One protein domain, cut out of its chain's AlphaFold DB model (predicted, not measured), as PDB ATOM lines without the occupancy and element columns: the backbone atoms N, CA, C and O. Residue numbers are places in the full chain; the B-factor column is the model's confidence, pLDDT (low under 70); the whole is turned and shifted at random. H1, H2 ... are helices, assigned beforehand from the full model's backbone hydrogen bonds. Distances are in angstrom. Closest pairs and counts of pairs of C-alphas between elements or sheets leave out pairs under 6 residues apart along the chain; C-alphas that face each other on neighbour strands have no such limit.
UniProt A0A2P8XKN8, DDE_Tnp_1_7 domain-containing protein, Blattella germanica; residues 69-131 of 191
ATOM      1  N   PRO A  69      99.481 144.367 181.545       80.69
ATOM      2  CA  PRO A  69      99.184 145.581 180.812       80.69
ATOM      3  C   PRO A  69     100.303 146.621 180.988       80.69
ATOM      4  O   PRO A  69     100.490 147.211 182.046       80.69
ATOM      5  N   PHE A  70     101.008 146.923 179.902       76.19
ATOM      6  CA  PHE A  70     101.880 148.099 179.763       76.19
ATOM      7  C   PHE A  70     101.124 149.429 179.584       76.19
ATOM      8  O   PHE A  70     101.731 150.501 179.586       76.19
ATOM      9  N   THR A  71      99.809 149.391 179.366       76.25
ATOM     10  CA  THR A  71      99.006 150.582 179.079       76.25
ATOM     11  C   THR A  71      98.793 151.415 180.344       76.25
ATOM     12  O   THR A  71      98.074 151.033 181.262       76.25
ATOM     13  N   ARG A  72      99.393 152.609 180.390       77.38
ATOM     14  CA  ARG A  72      99.107 153.617 181.424       77.38
ATOM     15  C   ARG A  72      97.890 154.457 181.034       77.38
ATOM     16  O   ARG A  72      97.605 154.622 179.846       77.38
ATOM     17  N   LYS A  73      97.193 155.033 182.024       77.31
ATOM     18  CA  LYS A  73      96.117 156.011 181.775       77.31
ATOM     19  C   LYS A  73      96.683 157.158 180.928       77.31
ATOM     20  O   LYS A  73      97.601 157.852 181.356       77.31
ATOM     21  N   ALA A  74      96.161 157.331 179.717       79.69
ATOM     22  CA  ALA A  74      96.607 158.351 178.779       79.69
ATOM     23  C   ALA A  74      95.397 159.065 178.171       79.69
ATOM     24  O   ALA A  74      94.477 158.416 177.686       79.69
ATOM     25  N   ILE A  75      95.434 160.400 178.162       76.75
ATOM     26  CA  ILE A  75      94.368 161.248 177.598       76.75
ATOM     27  C   ILE A  75      94.317 161.120 176.066       76.75
ATOM     28  O   ILE A  75      93.253 161.152 175.458       76.75
ATOM     29  N   LYS A  76      95.478 160.943 175.420       88.94
ATOM     30  CA  LYS A  76      95.590 160.833 173.959       88.94
ATOM     31  C   LYS A  76      95.562 159.363 173.527       88.94
ATOM     32  O   LYS A  76      96.495 158.619 173.839       88.94
ATOM     33  N   TRP A  77      94.552 158.970 172.745       90.00
ATOM     34  CA  TRP A  77      94.378 157.601 172.233       90.00
ATOM     35  C   TRP A  77      95.593 157.006 171.479       90.00
ATOM     36  O   TRP A  77      95.830 155.807 171.644       90.00
ATOM     37  N   PRO A  78      96.438 157.773 170.746       91.38
ATOM     38  CA  PRO A  78      97.575 157.188 170.031       91.38
ATOM     39  C   PRO A  78      98.613 156.564 170.965       91.38
ATOM     40  O   PRO A  78      99.236 155.565 170.621       91.38
ATOM     41  N   LYS A  79      98.765 157.101 172.186       88.06
ATOM     42  CA  LYS A  79      99.665 156.519 173.192       88.06
ATOM     43  C   LYS A  79      99.206 155.114 173.585       88.06
ATOM     44  O   LYS A  79     100.030 154.220 173.721       88.06
ATOM     45  N   LYS A  80      97.891 154.905 173.708       87.12
ATOM     46  CA  LYS A  80      97.307 153.588 174.001       87.12
ATOM     47  C   LYS A  80      97.604 152.592 172.878       87.12
ATOM     48  O   LYS A  80      97.993 151.466 173.174       87.12
ATOM     49  N   LEU A  81      97.483 153.021 171.617       90.31
ATOM     50  CA  LEU A  81      97.818 152.190 170.458       90.31
ATOM     51  C   LEU A  81      99.310 151.829 170.428       90.31
ATOM     52  O   LEU A  81      99.646 150.665 170.242       90.31
ATOM     53  N   PHE A  82     100.199 152.800 170.650       90.56
ATOM     54  CA  PHE A  82     101.645 152.560 170.672       90.56
ATOM     55  C   PHE A  82     102.040 151.506 171.713       90.56
ATOM     56  O   PHE A  82     102.725 150.541 171.382       90.56
ATOM     57  N   PHE A  83     101.556 151.643 172.951       88.94
ATOM     58  CA  PHE A  83     101.846 150.655 173.990       88.94
ATOM     59  C   PHE A  83     101.262 149.290 173.652       88.94
ATOM     60  O   PHE A  83     101.966 148.304 173.826       88.94
ATOM     61  N   TYR A  84     100.032 149.227 173.130       89.94
ATOM     62  CA  TYR A  84      99.418 147.975 172.679       89.94
ATOM     63  C   TYR A  84     100.280 147.255 171.631       89.94
ATOM     64  O   TYR A  84     100.556 146.068 171.780       89.94
ATOM     65  N   LEU A  85     100.792 147.981 170.631       92.06
ATOM     66  CA  LEU A  85     101.685 147.411 169.619       92.06
ATOM     67  C   LEU A  85     102.959 146.816 170.238       92.06
ATOM     68  O   LEU A  85     103.361 145.729 169.833       92.06
ATOM     69  N   ILE A  86     103.554 147.470 171.243       91.19
ATOM     70  CA  ILE A  86     104.711 146.923 171.978       91.19
ATOM     71  C   ILE A  86     104.347 145.624 172.711       91.19
ATOM     72  O   ILE A  86     105.132 144.679 172.729       91.19
ATOM     73  N   GLN A  87     103.157 145.534 173.307       90.25
ATOM     74  CA  GLN A  87     102.737 144.288 173.956       90.25
ATOM     75  C   GLN A  87     102.600 143.153 172.935       90.25
ATOM     76  O   GLN A  87     103.080 142.044 173.173       90.25
ATOM     77  N   CYS A  88     101.998 143.436 171.774       92.12
ATOM     78  CA  CYS A  88     101.870 142.460 170.695       92.12
ATOM     79  C   CYS A  88     103.240 142.004 170.173       92.12
ATOM     80  O   CYS A  88     103.430 140.814 169.919       92.12
ATOM     81  N   THR A  89     104.214 142.911 170.023       93.25
ATOM     82  CA  THR A  89     105.565 142.533 169.577       93.25
ATOM     83  C   THR A  89     106.280 141.666 170.609       93.25
ATOM     84  O   THR A  89     106.876 140.658 170.228       93.25
ATOM     85  N   LEU A  90     106.170 141.985 171.902       92.44
ATOM     86  CA  LEU A  90     106.726 141.169 172.987       92.44
ATOM     87  C   LEU A  90     106.100 139.773 173.034       92.44
ATOM     88  O   LEU A  90     106.822 138.781 173.152       92.44
ATOM     89  N   PHE A  91     104.779 139.673 172.878       92.44
ATOM     90  CA  PHE A  91     104.088 138.387 172.803       92.44
ATOM     91  C   PHE A  91     104.547 137.557 171.593       92.44
ATOM     92  O   PHE A  91     104.882 136.380 171.730       92.44
ATOM     93  N   ASN A  92     104.661 138.172 170.414       93.50
ATOM     94  CA  ASN A  92     105.154 137.490 169.214       93.50
ATOM     95  C   ASN A  92     106.610 137.016 169.372       93.50
ATOM     96  O   ASN A  92     106.942 135.894 168.982       93.50
ATOM     97  N   ALA A  93     107.473 137.830 169.985       93.75
ATOM     98  CA  ALA A  93     108.851 137.455 170.291       93.75
ATOM     99  C   ALA A  93     108.918 136.280 171.281       93.75
ATOM    100  O   ALA A  93     109.719 135.362 171.098       93.75
ATOM    101  N   PHE A  94     108.037 136.259 172.284       92.69
ATOM    102  CA  PHE A  94     107.907 135.140 173.212       92.69
ATOM    103  C   PHE A  94     107.475 133.848 172.506       92.69
ATOM    104  O   PHE A  94     108.075 132.795 172.731       92.69
ATOM    105  N   MET A  95     106.490 133.914 171.608       92.50
ATOM    106  CA  MET A  95     106.052 132.752 170.826       92.50
ATOM    107  C   MET A  95     107.177 132.203 169.942       92.50
ATOM    108  O   MET A  95     107.370 130.987 169.867       92.50
ATOM    109  N   LEU A  96     107.974 133.085 169.331       93.50
ATOM    110  CA  LEU A  96     109.160 132.690 168.572       93.50
ATOM    111  C   LEU A  96     110.223 132.044 169.470       93.50
ATOM    112  O   LEU A  96     110.784 131.008 169.112       93.50
ATOM    113  N   HIS A  97     110.470 132.617 170.649       91.19
ATOM    114  CA  HIS A  97     111.379 132.047 171.639       91.19
ATOM    115  C   HIS A  97     110.935 130.636 172.038       91.19
ATOM    116  O   HIS A  97     111.740 129.712 171.969       91.19
ATOM    117  N   LYS A  98     109.648 130.442 172.353       90.38
ATOM    118  CA  LYS A  98     109.063 129.136 172.689       90.38
ATOM    119  C   LYS A  98     109.203 128.124 171.551       90.38
ATOM    120  O   LYS A  98     109.522 126.973 171.818       90.38
ATOM    121  N   LYS A  99     109.022 128.547 170.294       90.44
ATOM    122  CA  LYS A  99     109.181 127.681 169.113       90.44
ATOM    123  C   LYS A  99     110.634 127.251 168.870       90.44
ATOM    124  O   LYS A  99     110.860 126.175 168.332       90.44
ATOM    125  N   ARG A 100     111.608 128.088 169.236       89.31
ATOM    126  CA  ARG A 100     113.045 127.814 169.058       89.31
ATOM    127  C   ARG A 100     113.651 126.971 170.187       89.31
ATOM    128  O   ARG A 100     114.746 126.444 170.012       89.31
ATOM    129  N   LYS A 101     112.988 126.878 171.343       84.75
ATOM    130  CA  LYS A 101     113.502 126.128 172.495       84.75
ATOM    131  C   LYS A 101     113.732 124.661 172.168       84.75
ATOM    132  O   LYS A 101     112.918 124.027 171.500       84.75
ATOM    133  N   ARG A 102     114.828 124.124 172.697       82.38
ATOM    134  CA  ARG A 102     115.105 122.689 172.679       82.38
ATOM    135  C   ARG A 102     114.299 121.998 173.787       82.38
ATOM    136  O   ARG A 102     113.987 122.643 174.788       82.38
ATOM    137  N   PRO A 103     114.006 120.691 173.671       77.19
ATOM    138  CA  PRO A 103     113.284 119.939 174.706       77.19
ATOM    139  C   PRO A 103     113.962 119.963 176.086       77.19
ATOM    140  O   PRO A 103     113.302 119.792 177.103       77.19
ATOM    141  N   THR A 104     115.275 120.189 176.116       80.06
ATOM    142  CA  THR A 104     116.102 120.288 177.327       80.06
ATOM    143  C   THR A 104     116.057 121.662 177.995       80.06
ATOM    144  O   THR A 104     116.533 121.815 179.119       80.06
ATOM    145  N   ASP A 105     115.541 122.682 177.306       83.50
ATOM    146  CA  ASP A 105     115.532 124.045 177.822       83.50
ATOM    147  C   ASP A 105     114.431 124.209 178.868       83.50
ATOM    148  O   ASP A 105     113.300 123.748 178.702       83.50
ATOM    149  N   LYS A 106     114.737 124.950 179.938       83.50
ATOM    150  CA  LYS A 106     113.752 125.267 180.976       83.50
ATOM    151  C   LYS A 106     112.531 125.944 180.356       83.50
ATOM    152  O   LYS A 106     112.658 126.873 179.546       83.50
ATOM    153  N   ILE A 107     111.339 125.519 180.766       83.94
ATOM    154  CA  ILE A 107     110.099 126.223 180.439       83.94
ATOM    155  C   ILE A 107     110.188 127.613 181.081       83.94
ATOM    156  O   ILE A 107     110.589 127.751 182.232       83.94
ATOM    157  N   VAL A 108     109.915 128.653 180.294       86.31
ATOM    158  CA  VAL A 108     109.980 130.048 180.754       86.31
ATOM    159  C   VAL A 108     108.604 130.631 180.538       86.31
ATOM    160  O   VAL A 108     108.095 130.590 179.416       86.31
ATOM    161  N   ASP A 109     108.038 131.169 181.607       90.25
ATOM    162  CA  ASP A 109     106.757 131.855 181.571       90.25
ATOM    163  C   ASP A 109     106.886 133.213 180.887       90.25
ATOM    164  O   ASP A 109     107.958 133.828 180.861       90.25
ATOM    165  N   PHE A 110     105.770 133.724 180.372       89.81
ATOM    166  CA  PHE A 110     105.755 134.999 179.659       89.81
ATOM    167  C   PHE A 110     106.305 136.158 180.512       89.81
ATOM    168  O   PHE A 110     107.099 136.960 180.027       89.81
ATOM    169  N   LEU A 111     105.987 136.195 181.812       89.88
ATOM    170  CA  LEU A 111     106.523 137.201 182.735       89.88
ATOM    171  C   LEU A 111     108.043 137.107 182.901       89.88
ATOM    172  O   LEU A 111     108.726 138.128 182.928       89.88
ATOM    173  N   ALA A 112     108.581 135.893 183.024       91.19
ATOM    174  CA  ALA A 112     110.019 135.686 183.156       91.19
ATOM    175  C   ALA A 112     110.754 136.097 181.870       91.19
ATOM    176  O   ALA A 112     111.794 136.751 181.935       91.19
ATOM    177  N   PHE A 113     110.169 135.802 180.705       92.25
ATOM    178  CA  PHE A 113     110.662 136.300 179.423       92.25
ATOM    179  C   PHE A 113     110.686 137.833 179.381       92.25
ATOM    180  O   PHE A 113     111.704 138.419 179.019       92.25
ATOM    181  N   MET A 114     109.605 138.485 179.815       91.38
ATOM    182  CA  MET A 114     109.513 139.944 179.846       91.38
ATOM    183  C   MET A 114     110.539 140.574 180.791       91.38
ATOM    184  O   MET A 114     111.226 141.508 180.392       91.38
ATOM    185  N   LYS A 115     110.715 140.031 182.002       91.38
ATOM    186  CA  LYS A 115     111.741 140.495 182.954       91.38
ATOM    187  C   LYS A 115     113.146 140.431 182.350       91.38
ATOM    188  O   LYS A 115     113.910 141.383 182.487       91.38
ATOM    189  N   ASN A 116     113.467 139.341 181.653       91.81
ATOM    190  CA  ASN A 116     114.759 139.188 180.983       91.81
ATOM    191  C   ASN A 116     114.926 140.184 179.832       91.81
ATOM    192  O   ASN A 116     115.972 140.815 179.725       91.81
ATOM    193  N   ALA A 117     113.891 140.368 179.006       91.19
ATOM    194  CA  ALA A 117     113.910 141.347 177.923       91.19
ATOM    195  C   ALA A 117     114.126 142.771 178.457       91.19
ATOM    196  O   ALA A 117     114.985 143.489 177.956       91.19
ATOM    197  N   THR A 118     113.412 143.161 179.517       90.25
ATOM    198  CA  THR A 118     113.588 144.467 180.161       90.25
ATOM    199  C   THR A 118     114.996 144.635 180.726       90.25
ATOM    200  O   THR A 118     115.594 145.686 180.531       90.25
ATOM    201  N   ARG A 119     115.556 143.606 181.378       91.75
ATOM    202  CA  ARG A 119     116.925 143.659 181.911       91.75
ATOM    203  C   ARG A 119     117.957 143.930 180.814       91.75
ATOM    204  O   ARG A 119     118.805 144.791 181.000       91.75
ATOM    205  N   ILE A 120     117.858 143.228 179.685       91.88
ATOM    206  CA  ILE A 120     118.771 143.401 178.544       91.88
ATOM    207  C   ILE A 120     118.650 144.811 177.962       91.88
ATOM    208  O   ILE A 120     119.655 145.446 177.669       91.88
ATOM    209  N   LEU A 121     117.422 145.314 177.809       88.88
ATOM    210  CA  LEU A 121     117.196 146.654 177.268       88.88
ATOM    211  C   LEU A 121     117.767 147.749 178.174       88.88
ATOM    212  O   LEU A 121     118.350 148.689 177.653       88.88
ATOM    213  N   LEU A 122     117.649 147.606 179.498       89.62
ATOM    214  CA  LEU A 122     118.204 148.567 180.456       89.62
ATOM    215  C   LEU A 122     119.739 148.554 180.476       89.62
ATOM    216  O   LEU A 122     120.351 149.611 180.427       89.62
ATOM    217  N   GLN A 123     120.360 147.371 180.468       87.56
ATOM    218  CA  GLN A 123     121.826 147.246 180.459       87.56
ATOM    219  C   GLN A 123     122.470 147.897 179.224       87.56
ATOM    220  O   GLN A 123     123.557 148.456 179.313       87.56
ATOM    221  N   ASN A 124     121.782 147.868 178.080       75.12
ATOM    222  CA  ASN A 124     122.257 148.527 176.864       75.12
ATOM    223  C   ASN A 124     122.189 150.063 176.940       75.12
ATOM    224  O   ASN A 124     122.863 150.730 176.157       75.12
ATOM    225  N   GLU A 125     121.373 150.643 177.825       70.38
ATOM    226  CA  GLU A 125     121.331 152.100 178.002       70.38
ATOM    227  C   GLU A 125     122.471 152.594 178.895       70.38
ATOM    228  O   GLU A 125     123.051 153.632 178.591       70.38
ATOM    229  N   ASP A 126     122.857 151.825 179.916       63.75
ATOM    230  CA  ASP A 126     123.965 152.177 180.815       63.75
ATOM    231  C   ASP A 126     125.321 152.205 180.074       63.75
ATOM    232  O   ASP A 126     126.113 153.135 180.242       63.75
ATOM    233  N   GLU A 127     125.562 151.239 179.181       60.03
ATOM    234  CA  GLU A 127     126.764 151.179 178.326       60.03
ATOM    235  C   GLU A 127     126.805 152.334 177.303       60.03
ATOM    236  O   GLU A 127     127.844 152.966 177.096       60.03
ATOM    237  N   ASN A 128     125.663 152.679 176.695       58.59
ATOM    238  CA  ASN A 128     125.572 153.781 175.728       58.59
ATOM    239  C   ASN A 128     125.633 155.171 176.393       58.59
ATOM    240  O   ASN A 128     126.161 156.115 175.797       58.59
ATOM    241  N   ALA A 129     125.137 155.310 177.625       58.12
ATOM    242  CA  ALA A 129     125.262 156.531 178.420       58.12
ATOM    243  C   ALA A 129     126.711 156.759 178.885       58.12
ATOM    244  O   ALA A 129     127.188 157.893 178.871       58.12
ATOM    245  N   CYS A 130     127.452 155.695 179.222       49.88
ATOM    246  CA  CYS A 130     128.872 155.807 179.570       49.88
ATOM    247  C   CYS A 130     129.752 156.174 178.360       49.88
ATOM    248  O   CYS A 130     130.758 156.864 178.517       49.88
ATOM    249  N   ALA A 131     129.356 155.783 177.144       54.84
ATOM    250  CA  ALA A 131     130.019 156.202 175.907       54.84
ATOM    251  C   ALA A 131     129.728 157.666 175.507       54.84
ATOM    252  O   ALA A 131     130.316 158.173 174.551       54.84
TER     253      ALA A 131
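Overview. This is residues 69 to 131 of the 191 residues of the protein "DDE_Tnp_1_7 domain-containing protein" of Blattella germanica (UniProt A0A2P8XKN8). Two helices make a lopsided T: H1 is the long bar, and H2 is a stem that begins beside residues 90 to 94 of H1 and sticks out from it with residues 118 to 130. The leading residues 69 to 76 fold back over the first part of H1, and the link after H1 loops out beyond its end, then returns to the start of H2. The printed part has 63 residues with two named helices, H1 then H2, and no named strand, and its class is all helix. The whole is loose, with a radius of gyration of the C-alphas of 14.9 A, and flat, spanning 46 by 32 by 14 A.

Along the chain. The printed part begins with C-alpha 69 at (99.184, 145.581, 180.812). H1, residues 77 to 100, starts with C-alpha 77 at (94.378, 157.601, 172.233) and is 35.3 A long from first to last C-alpha. H2, residues 110 to 130, is 31.1 A long and ends with C-alpha 130 at (128.872, 155.807, 179.570).

Arrangement. H1 and H2 touch, H1 with residues 90 to 94 alone and H2 with residues 110 to 114 alone. Their closest C-alphas, those of Phe 94 and Phe 110, are 6.8 A apart. Their lines are about perpendicular, but only just, at 72 degrees. In H1 every O i to N i+4 pair is within hydrogen-bond range; in H2 16 of 17 are.

Size, cuts and confidence. The C-alphas of Ile 75 and Thr 104, the two farthest apart, are 46.4 A from each other. Residues 73 to 78, 99 to 106 and 118 to 131 stand free. The link from H1 to H2, nine residues, is short, and the printed part has no cut. Mean pLDDT of the printed part is 84.6, with residues 126 to 131 under 70.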